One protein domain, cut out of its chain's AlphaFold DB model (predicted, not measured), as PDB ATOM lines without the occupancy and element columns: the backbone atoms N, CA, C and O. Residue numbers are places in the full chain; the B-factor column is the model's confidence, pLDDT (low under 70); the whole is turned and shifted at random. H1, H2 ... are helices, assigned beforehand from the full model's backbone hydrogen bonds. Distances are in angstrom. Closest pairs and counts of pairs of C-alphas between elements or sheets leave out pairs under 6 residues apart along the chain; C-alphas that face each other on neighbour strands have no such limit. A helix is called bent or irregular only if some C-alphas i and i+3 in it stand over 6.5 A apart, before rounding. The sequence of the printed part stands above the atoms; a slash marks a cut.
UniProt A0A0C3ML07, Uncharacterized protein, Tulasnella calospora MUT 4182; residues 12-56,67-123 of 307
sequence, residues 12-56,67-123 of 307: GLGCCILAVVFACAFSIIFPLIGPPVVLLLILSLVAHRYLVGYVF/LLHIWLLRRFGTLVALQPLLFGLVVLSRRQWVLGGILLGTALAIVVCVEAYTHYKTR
ATOM      1  N   GLY A  12     -34.959 -22.352 -19.212       69.00
ATOM      2  CA  GLY A  12     -34.577 -21.111 -19.898       69.00
ATOM      3  C   GLY A  12     -33.719 -20.193 -19.022       69.00
ATOM      4  O   GLY A  12     -32.693 -19.680 -19.472       69.00
ATOM      5  N   LEU A  13     -34.083 -20.053 -17.743       69.50
ATOM      6  CA  LEU A  13     -33.285 -19.300 -16.773       69.50
ATOM      7  C   LEU A  13     -31.952 -19.979 -16.466       69.50
ATOM      8  O   LEU A  13     -30.936 -19.295 -16.411       69.50
ATOM      9  N   GLY A  14     -31.934 -21.305 -16.308       68.88
ATOM     10  CA  GLY A  14     -30.705 -22.072 -16.110       68.88
ATOM     11  C   GLY A  14     -29.714 -21.857 -17.251       68.88
ATOM     12  O   GLY A  14     -28.559 -21.532 -16.999       68.88
ATOM     13  N   CYS A  15     -30.182 -21.936 -18.498       71.44
ATOM     14  CA  CYS A  15     -29.360 -21.698 -19.683       71.44
ATOM     15  C   CYS A  15     -28.832 -20.253 -19.748       71.44
ATOM     16  O   CYS A  15     -27.651 -20.049 -20.017       71.44
ATOM     17  N   CYS A  16     -29.657 -19.253 -19.404       71.19
ATOM     18  CA  CYS A  16     -29.209 -17.857 -19.326       71.19
ATOM     19  C   CYS A  16     -28.131 -17.642 -18.253       71.19
ATOM     20  O   CYS A  16     -27.137 -16.971 -18.516       71.19
ATOM     21  N   ILE A  17     -28.301 -18.219 -17.057       73.19
ATOM     22  CA  ILE A  17     -27.290 -18.143 -15.990       73.19
ATOM     23  C   ILE A  17     -25.977 -18.771 -16.473       73.19
ATOM     24  O   ILE A  17     -24.910 -18.199 -16.275       73.19
ATOM     25  N   LEU A  18     -26.052 -19.925 -17.136       74.75
ATOM     26  CA  LEU A  18     -24.886 -20.654 -17.629       74.75
ATOM     27  C   LEU A  18     -24.147 -19.863 -18.725       74.75
ATOM     28  O   LEU A  18     -22.926 -19.727 -18.670       74.75
ATOM     29  N   ALA A  19     -24.884 -19.258 -19.661       75.56
ATOM     30  CA  ALA A  19     -24.327 -18.391 -20.702       75.56
ATOM     31  C   ALA A  19     -23.597 -17.173 -20.116       75.56
ATOM     32  O   ALA A  19     -22.514 -16.812 -20.571       75.56
ATOM     33  N   VAL A  20     -24.154 -16.573 -19.063       74.19
ATOM     34  CA  VAL A  20     -23.513 -15.479 -18.324       74.19
ATOM     35  C   VAL A  20     -22.235 -15.943 -17.638       74.19
ATOM     36  O   VAL A  20     -21.220 -15.264 -17.740       74.19
ATOM     37  N   VAL A  21     -22.264 -17.082 -16.941       77.00
ATOM     38  CA  VAL A  21     -21.079 -17.618 -16.257       77.00
ATOM     39  C   VAL A  21     -19.954 -17.872 -17.262       77.00
ATOM     40  O   VAL A  21     -18.808 -17.510 -16.996       77.00
ATOM     41  N   PHE A  22     -20.279 -18.410 -18.439       77.00
ATOM     42  CA  PHE A  22     -19.311 -18.560 -19.522       77.00
ATOM     43  C   PHE A  22     -18.804 -17.219 -20.052       77.00
ATOM     44  O   PHE A  22     -17.600 -17.067 -20.225       77.00
ATOM     45  N   ALA A  23     -19.676 -16.229 -20.260       79.38
ATOM     46  CA  ALA A  23     -19.260 -14.895 -20.692       79.38
ATOM     47  C   ALA A  23     -18.291 -14.243 -19.695       79.38
ATOM     48  O   ALA A  23     -17.250 -13.716 -20.088       79.38
ATOM     49  N   CYS A  24     -18.595 -14.356 -18.403       74.12
ATOM     50  CA  CYS A  24     -17.729 -13.933 -17.313       74.12
ATOM     51  C   CYS A  24     -16.371 -14.648 -17.371       74.12
ATOM     52  O   CYS A  24     -15.339 -13.985 -17.435       74.12
ATOM     53  N   ALA A  25     -16.349 -15.982 -17.427       78.44
ATOM     54  CA  ALA A  25     -15.109 -16.758 -17.474       78.44
ATOM     55  C   ALA A  25     -14.254 -16.441 -18.716       78.44
ATOM     56  O   ALA A  25     -13.056 -16.174 -18.596       78.44
ATOM     57  N   PHE A  26     -14.863 -16.402 -19.905       79.69
ATOM     58  CA  PHE A  26     -14.153 -16.132 -21.156       79.69
ATOM     59  C   PHE A  26     -13.634 -14.700 -21.248       79.69
ATOM     60  O   PHE A  26     -12.555 -14.496 -21.798       79.69
ATOM     61  N   SER A  27     -14.320 -13.725 -20.645       78.38
ATOM     62  CA  SER A  27     -13.830 -12.346 -20.597       78.38
ATOM     63  C   SER A  27     -12.541 -12.187 -19.777       78.38
ATOM     64  O   SER A  27     -11.826 -11.212 -19.997       78.38
ATOM     65  N   ILE A  28     -12.237 -13.104 -18.846       72.56
ATOM     66  CA  ILE A  28     -10.967 -13.101 -18.091       72.56
ATOM     67  C   ILE A  28      -9.853 -13.742 -18.912       72.56
ATOM     68  O   ILE A  28      -8.740 -13.227 -18.954       72.56
ATOM     69  N   ILE A  29     -10.146 -14.891 -19.526       82.62
ATOM     70  CA  ILE A  29      -9.133 -15.709 -20.199       82.62
ATOM     71  C   ILE A  29      -8.750 -15.080 -21.546       82.62
ATOM     72  O   ILE A  29      -7.571 -15.007 -21.880       82.62
ATOM     73  N   PHE A  30      -9.736 -14.590 -22.304       85.94
ATOM     74  CA  PHE A  30      -9.549 -14.027 -23.639       85.94
ATOM     75  C   PHE A  30     -10.357 -12.730 -23.799       85.94
ATOM     76  O   PHE A  30     -11.489 -12.760 -24.293       85.94
ATOM     77  N   PRO A  31      -9.787 -11.563 -23.446       78.56
ATOM     78  CA  PRO A  31     -10.511 -10.291 -23.495       78.56
ATOM     79  C   PRO A  31     -11.001  -9.933 -24.907       78.56
ATOM     80  O   PRO A  31     -12.022  -9.268 -25.052       78.56
ATOM     81  N   LEU A  32     -10.338 -10.437 -25.954       85.81
ATOM     82  CA  LEU A  32     -10.736 -10.228 -27.350       85.81
ATOM     83  C   LEU A  32     -12.038 -10.964 -27.729       85.81
ATOM     84  O   LEU A  32     -12.760 -10.523 -28.617       85.81
ATOM     85  N   ILE A  33     -12.361 -12.065 -27.039       84.38
ATOM     86  CA  ILE A  33     -13.583 -12.859 -27.255       84.38
ATOM     87  C   ILE A  33     -14.761 -12.292 -26.438       84.38
ATOM     88  O   ILE A  33     -15.921 -12.588 -26.716       84.38
ATOM     89  N   GLY A  34     -14.496 -11.416 -25.463       81.69
ATOM     90  CA  GLY A  34     -15.526 -10.783 -24.637       81.69
ATOM     91  C   GLY A  34     -16.612 -10.058 -25.450       81.69
ATOM     92  O   GLY A  34     -17.787 -10.409 -25.310       81.69
ATOM     93  N   PRO A  35     -16.263  -9.096 -26.329       82.75
ATOM     94  CA  PRO A  35     -17.240  -8.336 -27.107       82.75
ATOM     95  C   PRO A  35     -18.230  -9.196 -27.917       82.75
ATOM     96  O   PRO A  35     -19.434  -8.974 -27.767       82.75
ATOM     97  N   PRO A  36     -17.807 -10.199 -28.721       85.38
ATOM     98  CA  PRO A  36     -18.755 -11.028 -29.468       85.38
ATOM     99  C   PRO A  36     -19.639 -11.898 -28.564       85.38
ATOM    100  O   PRO A  36     -20.818 -12.080 -28.865       85.38
ATOM    101  N   VAL A  37     -19.124 -12.389 -27.432       83.81
ATOM    102  CA  VAL A  37     -19.928 -13.171 -26.477       83.81
ATOM    103  C   VAL A  37     -21.004 -12.306 -25.819       83.81
ATOM    104  O   VAL A  37     -22.149 -12.740 -25.703       83.81
ATOM    105  N   VAL A  38     -20.678 -11.066 -25.442       79.75
ATOM    106  CA  VAL A  38     -21.663 -10.110 -24.907       79.75
ATOM    107  C   VAL A  38     -22.756  -9.820 -25.939       79.75
ATOM    108  O   VAL A  38     -23.940  -9.812 -25.597       79.75
ATOM    109  N   LEU A  39     -22.379  -9.645 -27.207       84.31
ATOM    110  CA  LEU A  39     -23.307  -9.384 -28.311       84.31
ATOM    111  C   LEU A  39     -24.272 -10.561 -28.534       84.31
ATOM    112  O   LEU A  39     -25.484 -10.360 -28.633       84.31
ATOM    113  N   LEU A  40     -23.760 -11.797 -28.509       83.31
ATOM    114  CA  LEU A  40     -24.581 -13.014 -28.554       83.31
ATOM    115  C   LEU A  40     -25.536 -13.128 -27.360       83.31
ATOM    116  O   LEU A  40     -26.674 -13.576 -27.518       83.31
ATOM    117  N   LEU A  41     -25.102 -12.711 -26.171       80.94
ATOM    118  CA  LEU A  41     -25.908 -12.766 -24.952       80.94
ATOM    119  C   LEU A  41     -27.064 -11.759 -25.010       80.94
ATOM    120  O   LEU A  41     -28.204 -12.106 -24.701       80.94
ATOM    121  N   ILE A  42     -26.799 -10.539 -25.488       80.75
ATOM    122  CA  ILE A  42     -27.829  -9.521 -25.735       80.75
ATOM    123  C   ILE A  42     -28.853 -10.041 -26.746       80.75
ATOM    124  O   ILE A  42     -30.055  -9.992 -26.478       80.75
ATOM    125  N   LEU A  43     -28.393 -10.587 -27.875       82.44
ATOM    126  CA  LEU A  43     -29.284 -11.123 -28.903       82.44
ATOM    127  C   LEU A  43     -30.141 -12.273 -28.359       82.44
ATOM    128  O   LEU A  43     -31.349 -12.308 -28.588       82.44
ATOM    129  N   SER A  44     -29.539 -13.161 -27.566       81.69
ATOM    130  CA  SER A  44     -30.241 -14.258 -26.898       81.69
ATOM    131  C   SER A  44     -31.310 -13.754 -25.927       81.69
ATOM    132  O   SER A  44     -32.409 -14.302 -25.906       81.69
ATOM    133  N   LEU A  45     -31.050 -12.690 -25.160       77.31
ATOM    134  CA  LEU A  45     -32.046 -12.089 -24.263       77.31
ATOM    135  C   LEU A  45     -33.211 -11.459 -25.028       77.31
ATOM    136  O   LEU A  45     -34.365 -11.607 -24.620       77.31
ATOM    137  N   VAL A  46     -32.928 -10.774 -26.140       79.62
ATOM    138  CA  VAL A  46     -33.962 -10.188 -27.004       79.62
ATOM    139  C   VAL A  46     -34.819 -11.290 -27.625       79.62
ATOM    140  O   VAL A  46     -36.046 -11.236 -27.524       79.62
ATOM    141  N   ALA A  47     -34.188 -12.327 -28.182       80.25
ATOM    142  CA  ALA A  47     -34.876 -13.488 -28.738       80.25
ATOM    143  C   ALA A  47     -35.717 -14.202 -27.672       80.25
ATOM    144  O   ALA A  47     -36.877 -14.534 -27.908       80.25
ATOM    145  N   HIS A  48     -35.176 -14.366 -26.465       73.12
ATOM    146  CA  HIS A  48     -35.881 -14.975 -25.345       73.12
ATOM    147  C   HIS A  48     -37.107 -14.165 -24.919       73.12
ATOM    148  O   HIS A  48     -38.187 -14.723 -24.731       73.12
ATOM    149  N   ARG A  49     -36.970 -12.838 -24.807       75.62
ATOM    150  CA  ARG A  49     -38.088 -11.933 -24.514       75.62
ATOM    151  C   ARG A  49     -39.172 -12.042 -25.582       75.62
ATOM    152  O   ARG A  49     -40.349 -12.086 -25.233       75.62
ATOM    153  N   TYR A  50     -38.779 -12.081 -26.852       76.50
ATOM    154  CA  TYR A  50     -39.712 -12.200 -27.965       76.50
ATOM    155  C   TYR A  50     -40.453 -13.546 -27.927       76.50
ATOM    156  O   TYR A  50     -41.680 -13.577 -27.935       76.50
ATOM    157  N   LEU A  51     -39.727 -14.655 -27.761       69.94
ATOM    158  CA  LEU A  51     -40.301 -15.998 -27.642       69.94
ATOM    159  C   LEU A  51     -41.266 -16.122 -26.455       69.94
ATOM    160  O   LEU A  51     -42.346 -16.694 -26.591       69.94
ATOM    161  N   VAL A  52     -40.913 -15.556 -25.296       68.94
ATOM    162  CA  VAL A  52     -41.776 -15.564 -24.101       68.94
ATOM    163  C   VAL A  52     -43.018 -14.686 -24.273       68.94
ATOM    164  O   VAL A  52     -44.048 -14.996 -23.686       68.94
ATOM    165  N   GLY A  53     -42.932 -13.598 -25.042       63.59
ATOM    166  CA  GLY A  53     -44.058 -12.694 -25.281       63.59
ATOM    167  C   GLY A  53     -45.053 -13.205 -26.322       63.59
ATOM    168  O   GLY A  53     -46.252 -13.027 -26.135       63.59
ATOM    169  N   TYR A  54     -44.560 -13.836 -27.390       61.62
ATOM    170  CA  TYR A  54     -45.374 -14.183 -28.559       61.62
ATOM    171  C   TYR A  54     -45.687 -15.676 -28.689       61.62
ATOM    172  O   TYR A  54     -46.777 -16.027 -29.121       61.62
ATOM    173  N   VAL A  55     -44.750 -16.563 -28.340       64.31
ATOM    174  CA  VAL A  55     -44.875 -18.005 -28.636       64.31
ATOM    175  C   VAL A  55     -45.293 -18.802 -27.404       64.31
ATOM    176  O   VAL A  55     -46.105 -19.721 -27.491       64.31
ATOM    177  N   PHE A  56     -44.768 -18.453 -26.230       63.72
ATOM    178  CA  PHE A  56     -45.105 -19.154 -24.996       63.72
ATOM    179  C   PHE A  56     -46.304 -18.502 -24.308       63.72
ATOM    180  O   PHE A  56     -46.150 -17.697 -23.388       63.72
ATOM    181  N   LEU A  67     -40.403 -11.349  -8.437       64.50
ATOM    182  CA  LEU A  67     -39.575 -11.729  -7.297       64.50
ATOM    183  C   LEU A  67     -38.454 -12.671  -7.700       64.50
ATOM    184  O   LEU A  67     -37.324 -12.481  -7.269       64.50
ATOM    185  N   LEU A  68     -38.742 -13.633  -8.578       65.75
ATOM    186  CA  LEU A  68     -37.718 -14.533  -9.093       65.75
ATOM    187  C   LEU A  68     -36.721 -13.779  -9.985       65.75
ATOM    188  O   LEU A  68     -35.526 -14.013  -9.881       65.75
ATOM    189  N   HIS A  69     -37.187 -12.804 -10.772       68.88
ATOM    190  CA  HIS A  69     -36.314 -11.952 -11.586       68.88
ATOM    191  C   HIS A  69     -35.445 -11.034 -10.718       68.88
ATOM    192  O   HIS A  69     -34.262 -10.868 -10.989       68.88
ATOM    193  N   ILE A  70     -36.004 -10.471  -9.645       68.88
ATOM    194  CA  ILE A  70     -35.273  -9.628  -8.694       68.88
ATOM    195  C   ILE A  70     -34.252 -10.458  -7.908       68.88
ATOM    196  O   ILE A  70     -33.118 -10.027  -7.709       68.88
ATOM    197  N   TRP A  71     -34.631 -11.665  -7.488       74.06
ATOM    198  CA  TRP A  71     -33.733 -12.595  -6.811       74.06
ATOM    199  C   TRP A  71     -32.577 -13.021  -7.723       74.06
ATOM    200  O   TRP A  71     -31.421 -13.031  -7.299       74.06
ATOM    201  N   LEU A  72     -32.874 -13.288  -8.996       69.50
ATOM    202  CA  LEU A  72     -31.880 -13.602 -10.017       69.50
ATOM    203  C   LEU A  72     -30.939 -12.419 -10.268       69.50
ATOM    204  O   LEU A  72     -29.732 -12.614 -10.315       69.50
ATOM    205  N   LEU A  73     -31.468 -11.194 -10.351       72.56
ATOM    206  CA  LEU A  73     -30.667  -9.978 -10.512       72.56
ATOM    207  C   LEU A  73     -29.710  -9.773  -9.331       72.56
ATOM    208  O   LEU A  73     -28.551  -9.413  -9.534       72.56
ATOM    209  N   ARG A  74     -30.163 -10.066  -8.104       76.69
ATOM    210  CA  ARG A  74     -29.307 -10.022  -6.912       76.69
ATOM    211  C   ARG A  74     -28.165 -11.034  -7.005       76.69
ATOM    212  O   ARG A  74     -27.016 -10.672  -6.775       76.69
ATOM    213  N   ARG A  75     -28.460 -12.287  -7.374       75.62
ATOM    214  CA  ARG A  75     -27.432 -13.330  -7.550       75.62
ATOM    215  C   ARG A  75     -26.473 -13.023  -8.701       75.62
ATOM    216  O   ARG A  75     -25.269 -13.219  -8.553       75.62
ATOM    217  N   PHE A  76     -26.983 -12.480  -9.800       76.56
ATOM    218  CA  PHE A  76     -26.184 -12.032 -10.935       76.56
ATOM    219  C   PHE A  76     -25.213 -10.917 -10.536       76.56
ATOM    220  O   PHE A  76     -24.022 -11.027 -10.808       76.56
ATOM    221  N   GLY A  77     -25.685  -9.892  -9.819       76.94
ATOM    222  CA  GLY A  77     -24.821  -8.807  -9.348       76.94
ATOM    223  C   GLY A  77     -23.681  -9.298  -8.461       76.94
ATOM    224  O   GLY A  77     -22.547  -8.858  -8.626       76.94
ATOM    225  N   THR A  78     -23.947 -10.273  -7.584       78.38
ATOM    226  CA  THR A  78     -22.888 -10.879  -6.762       78.38
ATOM    227  C   THR A  78     -21.879 -11.690  -7.578       78.38
ATOM    228  O   THR A  78     -20.694 -11.657  -7.265       78.38
ATOM    229  N   LEU A  79     -22.314 -12.383  -8.640       78.88
ATOM    230  CA  LEU A  79     -21.416 -13.150  -9.515       78.88
ATOM    231  C   LEU A  79     -20.535 -12.234 -10.369       78.88
ATOM    232  O   LEU A  79     -19.333 -12.463 -10.465       78.88
ATOM    233  N   VAL A  80     -21.112 -11.171 -10.935       78.12
ATOM    234  CA  VAL A  80     -20.362 -10.188 -11.730       78.12
ATOM    235  C   VAL A  80     -19.346  -9.444 -10.867       78.12
ATOM    236  O   VAL A  80     -18.232  -9.218 -11.318       78.12
ATOM    237  N   ALA A  81     -19.687  -9.106  -9.619       82.62
ATOM    238  CA  ALA A  81     -18.768  -8.427  -8.707       82.62
ATOM    239  C   ALA A  81     -17.626  -9.323  -8.191       82.62
ATOM    240  O   ALA A  81     -16.552  -8.814  -7.873       82.62
ATOM    241  N   LEU A  82     -17.818 -10.649  -8.143       81.62
ATOM    242  CA  LEU A  82     -16.769 -11.600  -7.754       81.62
ATOM    243  C   LEU A  82     -15.548 -11.510  -8.687       81.62
ATOM    244  O   LEU A  82     -14.411 -11.689  -8.263       81.62
ATOM    245  N   GLN A  83     -15.793 -11.202  -9.957       81.31
ATOM    246  CA  GLN A  83     -14.791 -11.187 -11.014       81.31
ATOM    247  C   GLN A  83     -13.725 -10.082 -10.846       81.31
ATOM    248  O   GLN A  83     -12.544 -10.418 -10.719       81.31
ATOM    249  N   PRO A  84     -14.087  -8.781 -10.774       83.25
ATOM    250  CA  PRO A  84     -13.129  -7.720 -10.480       83.25
ATOM    251  C   PRO A  84     -12.566  -7.820  -9.061       83.25
ATOM    252  O   PRO A  84     -11.441  -7.388  -8.834       83.25
ATOM    253  N   LEU A  85     -13.292  -8.427  -8.115       87.44
ATOM    254  CA  LEU A  85     -12.799  -8.640  -6.755       87.44
ATOM    255  C   LEU A  85     -11.619  -9.619  -6.726       87.44
ATOM    256  O   LEU A  85     -10.583  -9.303  -6.147       87.44
ATOM    257  N   LEU A  86     -11.741 -10.775  -7.389       85.25
ATOM    258  CA  LEU A  86     -10.656 -11.756  -7.482       85.25
ATOM    259  C   LEU A  86      -9.459 -11.204  -8.260       85.25
ATOM    260  O   LEU A  86      -8.324 -11.334  -7.806       85.25
ATOM    261  N   PHE A  87      -9.700 -10.546  -9.397       85.12
ATOM    262  CA  PHE A  87      -8.617  -9.939 -10.174       85.12
ATOM    263  C   PHE A  87      -7.926  -8.811  -9.399       85.12
ATOM    264  O   PHE A  87      -6.699  -8.745  -9.365       85.12
ATOM    265  N   GLY A  88      -8.699  -7.973  -8.703       87.81
ATOM    266  CA  GLY A  88      -8.181  -6.934  -7.819       87.81
ATOM    267  C   GLY A  88      -7.293  -7.512  -6.719       87.81
ATOM    268  O   GLY A  88      -6.201  -6.996  -6.497       87.81
ATOM    269  N   LEU A  89      -7.698  -8.627  -6.101       88.25
ATOM    270  CA  LEU A  89      -6.918  -9.313  -5.067       88.25
ATOM    271  C   LEU A  89      -5.588  -9.871  -5.608       88.25
ATOM    272  O   LEU A  89      -4.546  -9.718  -4.971       88.25
ATOM    273  N   VAL A  90      -5.603 -10.468  -6.807       90.94
ATOM    274  CA  VAL A  90      -4.394 -10.983  -7.479       90.94
ATOM    275  C   VAL A  90      -3.415  -9.853  -7.803       90.94
ATOM    276  O   VAL A  90      -2.211  -9.983  -7.578       90.94
ATOM    277  N   VAL A  91      -3.917  -8.723  -8.299       90.44
ATOM    278  CA  VAL A  91      -3.103  -7.541  -8.622       90.44
ATOM    279  C   VAL A  91      -2.548  -6.886  -7.353       90.44
ATOM    280  O   VAL A  91      -1.378  -6.494  -7.316       90.44
ATOM    281  N   LEU A  92      -3.338  -6.852  -6.276       90.12
ATOM    282  CA  LEU A  92      -2.900  -6.377  -4.965       90.12
ATOM    283  C   LEU A  92      -1.754  -7.238  -4.413       90.12
ATOM    284  O   LEU A  92      -0.755  -6.704  -3.929       90.12
ATOM    285  N   SER A  93      -1.836  -8.564  -4.589       93.12
ATOM    286  CA  SER A  93      -0.761  -9.497  -4.225       93.12
ATOM    287  C   SER A  93       0.549  -9.226  -4.974       93.12
ATOM    288  O   SER A  93       1.618  -9.547  -4.458       93.12
ATOM    289  N   ARG A  94       0.500  -8.621  -6.170       91.62
ATOM    290  CA  ARG A  94       1.685  -8.240  -6.959       91.62
ATOM    291  C   ARG A  94       2.216  -6.835  -6.634       91.62
ATOM    292  O   ARG A  94       2.967  -6.276  -7.427       91.62
ATOM    293  N   ARG A  95       1.847  -6.255  -5.479       91.69
ATOM    294  CA  ARG A  95       2.219  -4.891  -5.033       91.69
ATOM    295  C   ARG A  95       1.739  -3.758  -5.954       91.69
ATOM    296  O   ARG A  95       2.202  -2.626  -5.830       91.69
ATOM    297  N   GLN A  96       0.787  -4.011  -6.847       89.94
ATOM    298  CA  GLN A  96       0.181  -2.974  -7.688       89.94
ATOM    299  C   GLN A  96      -1.037  -2.365  -6.982       89.94
ATOM    300  O   GLN A  96      -2.185  -2.555  -7.384       89.94
ATOM    301  N   TRP A  97      -0.771  -1.632  -5.900       92.44
ATOM    302  CA  TRP A  97      -1.781  -1.126  -4.963       92.44
ATOM    303  C   TRP A  97      -2.866  -0.266  -5.618       92.44
ATOM    304  O   TRP A  97      -4.045  -0.448  -5.332       92.44
ATOM    305  N   VAL A  98      -2.482   0.632  -6.531       92.75
ATOM    306  CA  VAL A  98      -3.421   1.548  -7.206       92.75
ATOM    307  C   VAL A  98      -4.402   0.773  -8.085       92.75
ATOM    308  O   VAL A  98      -5.612   0.962  -7.997       92.75
ATOM    309  N   LEU A  99      -3.884  -0.144  -8.900       87.44
ATOM    310  CA  LEU A  99      -4.676  -0.900  -9.867       87.44
ATOM    311  C   LEU A  99      -5.581  -1.925  -9.160       87.44
ATOM    312  O   LEU A  99      -6.762  -2.036  -9.483       87.44
ATOM    313  N   GLY A 100      -5.055  -2.601  -8.132       88.12
ATOM    314  CA  GLY A 100      -5.837  -3.494  -7.275       88.12
ATOM    315  C   GLY A 100      -6.931  -2.756  -6.499       88.12
ATOM    316  O   GLY A 100      -8.060  -3.236  -6.424       88.12
ATOM    317  N   GLY A 101      -6.627  -1.559  -5.987       88.56
ATOM    318  CA  GLY A 101      -7.583  -0.706  -5.282       88.56
ATOM    319  C   GLY A 101      -8.738  -0.238  -6.168       88.56
ATOM    320  O   GLY A 101      -9.892  -0.333  -5.753       88.56
ATOM    321  N   ILE A 102      -8.456   0.195  -7.404       91.44
ATOM    322  CA  ILE A 102      -9.499   0.586  -8.371       91.44
ATOM    323  C   ILE A 102     -10.423  -0.600  -8.658       91.44
ATOM    324  O   ILE A 102     -11.643  -0.461  -8.569       91.44
ATOM    325  N   LEU A 103      -9.871  -1.784  -8.937       87.75
ATOM    326  CA  LEU A 103     -10.687  -2.969  -9.201       87.75
ATOM    327  C   LEU A 103     -11.535  -3.387  -7.997       87.75
ATOM    328  O   LEU A 103     -12.728  -3.653  -8.151       87.75
ATOM    329  N   LEU A 104     -10.961  -3.377  -6.796       91.06
ATOM    330  CA  LEU A 104     -11.700  -3.686  -5.576       91.06
ATOM    331  C   LEU A 104     -12.825  -2.669  -5.325       91.06
ATOM    332  O   LEU A 104     -13.947  -3.051  -4.988       91.06
ATOM    333  N   GLY A 105     -12.552  -1.382  -5.555       89.12
ATOM    334  CA  GLY A 105     -13.540  -0.310  -5.465       89.12
ATOM    335  C   GLY A 105     -14.680  -0.482  -6.469       89.12
ATOM    336  O   GLY A 105     -15.846  -0.372  -6.095       89.12
ATOM    337  N   THR A 106     -14.372  -0.829  -7.723       87.06
ATOM    338  CA  THR A 106     -15.407  -1.106  -8.735       87.06
ATOM    339  C   THR A 106     -16.264  -2.318  -8.366       87.06
ATOM    340  O   THR A 106     -17.484  -2.255  -8.505       87.06
ATOM    341  N   ALA A 107     -15.669  -3.384  -7.821       86.94
ATOM    342  CA  ALA A 107     -16.407  -4.549  -7.340       86.94
ATOM    343  C   ALA A 107     -17.397  -4.171  -6.228       86.94
ATOM    344  O   ALA A 107     -18.577  -4.523  -6.295       86.94
ATOM    345  N   LEU A 108     -16.932  -3.402  -5.238       88.75
ATOM    346  CA  LEU A 108     -17.763  -2.918  -4.138       88.75
ATOM    347  C   LEU A 108     -18.904  -2.026  -4.649       88.75
ATOM    348  O   LEU A 108     -20.053  -2.213  -4.254       88.75
ATOM    349  N   ALA A 109     -18.609  -1.101  -5.566       87.31
ATOM    350  CA  ALA A 109     -19.604  -0.215  -6.158       87.31
ATOM    351  C   ALA A 109     -20.711  -0.993  -6.888       87.31
ATOM    352  O   ALA A 109     -21.886  -0.670  -6.733       87.31
ATOM    353  N   ILE A 110     -20.365  -2.055  -7.626       84.94
ATOM    354  CA  ILE A 110     -21.349  -2.920  -8.296       84.94
ATOM    355  C   ILE A 110     -22.260  -3.603  -7.270       84.94
ATOM    356  O   ILE A 110     -23.481  -3.578  -7.439       84.94
ATOM    357  N   VAL A 111     -21.700  -4.176  -6.197       86.50
ATOM    358  CA  VAL A 111     -22.501  -4.815  -5.135       86.50
ATOM    359  C   VAL A 111     -23.445  -3.803  -4.500       86.50
ATOM    360  O   VAL A 111     -24.644  -4.060  -4.432       86.50
ATOM    361  N   VAL A 112     -22.933  -2.636  -4.103       87.88
ATOM    362  CA  VAL A 112     -23.733  -1.579  -3.473       87.88
ATOM    363  C   VAL A 112     -24.836  -1.099  -4.410       87.88
ATOM    364  O   VAL A 112     -25.982  -1.006  -3.987       87.88
ATOM    365  N   CYS A 113     -24.541  -0.850  -5.687       84.44
ATOM    366  CA  CYS A 113     -25.544  -0.434  -6.666       84.44
ATOM    367  C   CYS A 113     -26.630  -1.496  -6.868       84.44
ATOM    368  O   CYS A 113     -27.813  -1.161  -6.898       84.44
ATOM    369  N   VAL A 114     -26.264  -2.778  -6.981       83.00
ATOM    370  CA  VAL A 114     -27.241  -3.863  -7.161       83.00
ATOM    371  C   VAL A 114     -28.060  -4.083  -5.892       83.00
ATOM    372  O   VAL A 114     -29.276  -4.258  -5.975       83.00
ATOM    373  N   GLU A 115     -27.447  -4.051  -4.712       84.62
ATOM    374  CA  GLU A 115     -28.174  -4.156  -3.447       84.62
ATOM    375  C   GLU A 115     -29.081  -2.950  -3.222       84.62
ATOM    376  O   GLU A 115     -30.246  -3.134  -2.890       84.62
ATOM    377  N   ALA A 116     -28.616  -1.733  -3.500       84.44
ATOM    378  CA  ALA A 116     -29.433  -0.529  -3.423       84.44
ATOM    379  C   ALA A 116     -30.599  -0.578  -4.416       84.44
ATOM    380  O   ALA A 116     -31.733  -0.283  -4.043       84.44
ATOM    381  N   TYR A 117     -30.358  -1.007  -5.658       78.62
ATOM    382  CA  TYR A 117     -31.395  -1.125  -6.681       78.62
ATOM    383  C   TYR A 117     -32.420  -2.209  -6.336       78.62
ATOM    384  O   TYR A 117     -33.630  -1.979  -6.409       78.62
ATOM    385  N   THR A 118     -31.956  -3.391  -5.920       79.50
ATOM    386  CA  THR A 118     -32.840  -4.482  -5.498       79.50
ATOM    387  C   THR A 118     -33.584  -4.118  -4.222       79.50
ATOM    388  O   THR A 118     -34.778  -4.374  -4.150       79.50
ATOM    389  N   HIS A 119     -32.965  -3.439  -3.260       79.31
ATOM    390  CA  HIS A 119     -33.627  -2.923  -2.062       79.31
ATOM    391  C   HIS A 119     -34.667  -1.844  -2.403       79.31
ATOM    392  O   HIS A 119     -35.796  -1.899  -1.921       79.31
ATOM    393  N   TYR A 120     -34.348  -0.911  -3.301       80.00
ATOM    394  CA  TYR A 120     -35.284   0.116  -3.764       80.00
ATOM    395  C   TYR A 120     -36.494  -0.487  -4.489       80.00
ATOM    396  O   TYR A 120     -37.629  -0.098  -4.230       80.00
ATOM    397  N   LYS A 121     -36.279  -1.484  -5.355       71.62
ATOM    398  CA  LYS A 121     -37.356  -2.170  -6.089       71.62
ATOM    399  C   LYS A 121     -38.142  -3.170  -5.237       71.62
ATOM    400  O   LYS A 121     -39.321  -3.378  -5.505       71.62
ATOM    401  N   THR A 122     -37.518  -3.801  -4.238       70.25
ATOM    402  CA  THR A 122     -38.193  -4.727  -3.302       70.25
ATOM    403  C   THR A 122     -38.896  -4.023  -2.160       70.25
ATOM    404  O   THR A 122     -39.725  -4.653  -1.498       70.25
ATOM    405  N   ARG A 123     -38.642  -2.726  -1.954       68.69
ATOM    406  CA  ARG A 123     -39.535  -1.866  -1.182       68.69
ATOM    407  C   ARG A 123     -40.878  -1.794  -1.903       68.69
ATOM    408  O   ARG A 123     -41.164  -0.884  -2.674       68.69
TER     409      ARG A 123
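Overview. This is residues 12 to 56 and 67 to 123 of the 307 residues of an uncharacterized protein of Tulasnella calospora MUT 4182 (UniProt A0A0C3ML07). Two helical hairpins lie side by side in a loose, flat slab: H1 and H2 make one, H3 and H4 the other, and the four helices run up and down roughly along the length of the slab. H3 and H4 pack closely together, while H1 and H2 meet only near their link, H1 comes near H3 without clear contact, and residues 49 to 56, at the far end of H2 and just after it, stick out free. The printed part has 102 residues with four named helices, in the order H1, H2, H3, H4, and no named strand; the class is all helix. The whole is loose, with a radius of gyration of the C-alphas of 16.0 A, and the C-alphas span 54 by 38 by 17 A.

Arrangement. Begin at the first printed residue with H1, residues 12 to 29, and go on over a tight link of four residues to H2, residues 34 to 54. These two form a helical hairpin: they run opposite ways at a shallow tilt of 10 degrees. They touch with 7 pairs of C-alphas within 8 A, but with residues 19 to 27 of H1 and residues 34 to 41 of H2 alone. Look for their closest C-alphas at Ser 27 and Gly 34, 4.7 A apart; the centres of the two helices are 12.7 A apart. After the cut comes H3, residues 67 to 93, and H2 and H3 are apart. H1 and H3 are close but not clearly touching, with 2 pairs of C-alphas within 8 A. The closest are those of Cys 24 and Val 80, 7.2 A apart, and the two helices run the same way at a shallow tilt of 13 degrees. A tight link of three residues leads from H3 to H4, residues 97 to 122, and these two form the second helical hairpin. H3 and H4 touch with 41 pairs of C-alphas within 8 A, the closest being those of Gly 88 and Gly 100 at 4.2 A. They run opposite ways at a shallow tilt of 10 degrees, with centres 8.8 A apart. H4 is apart from H1 and from H2. In the backbones of H2 and H4 every O i to N i+4 pair is within hydrogen-bond range; in H1 it is 13 of 14 pairs and in H3 21 of 23.

Along the chain. Find C-alpha 12 at (-34.577, -21.111, -19.898); from there H1 runs 26.0 A to C-alpha 29, with x rising to -9.133. H2 leads back from C-alpha 34 at (-15.526, -10.783, -24.637) to C-alpha 54, 30.3 A away. H3, with 27 residues the longest helix, covers 39.0 A from C-alpha 67 to C-alpha 93. H4 covers 36.6 A from C-alpha 97 and ends at C-alpha 122, which you find at (-38.193, -4.727, -3.302). No helix is bent or irregular.

Size, cuts and confidence. The two C-alphas farthest apart are those of Val 55 and Arg 95, at 54.3 A. Without the stretch that stands free, the body has 94 residues and spans 44 by 36 by 16 A. Look between Phe 56 and Leu 67 for the cut: residues 57 to 66 are not printed, and the C-alphas on its two sides are 20.0 A apart. The link from H2 to H3 runs across this cut; of the links that are printed whole, both are tight. The mean pLDDT of the printed part is 79.9. Confidence is low, under 70, at residues 12 to 14, 51 to 56, 67 to 70, 72 and 123.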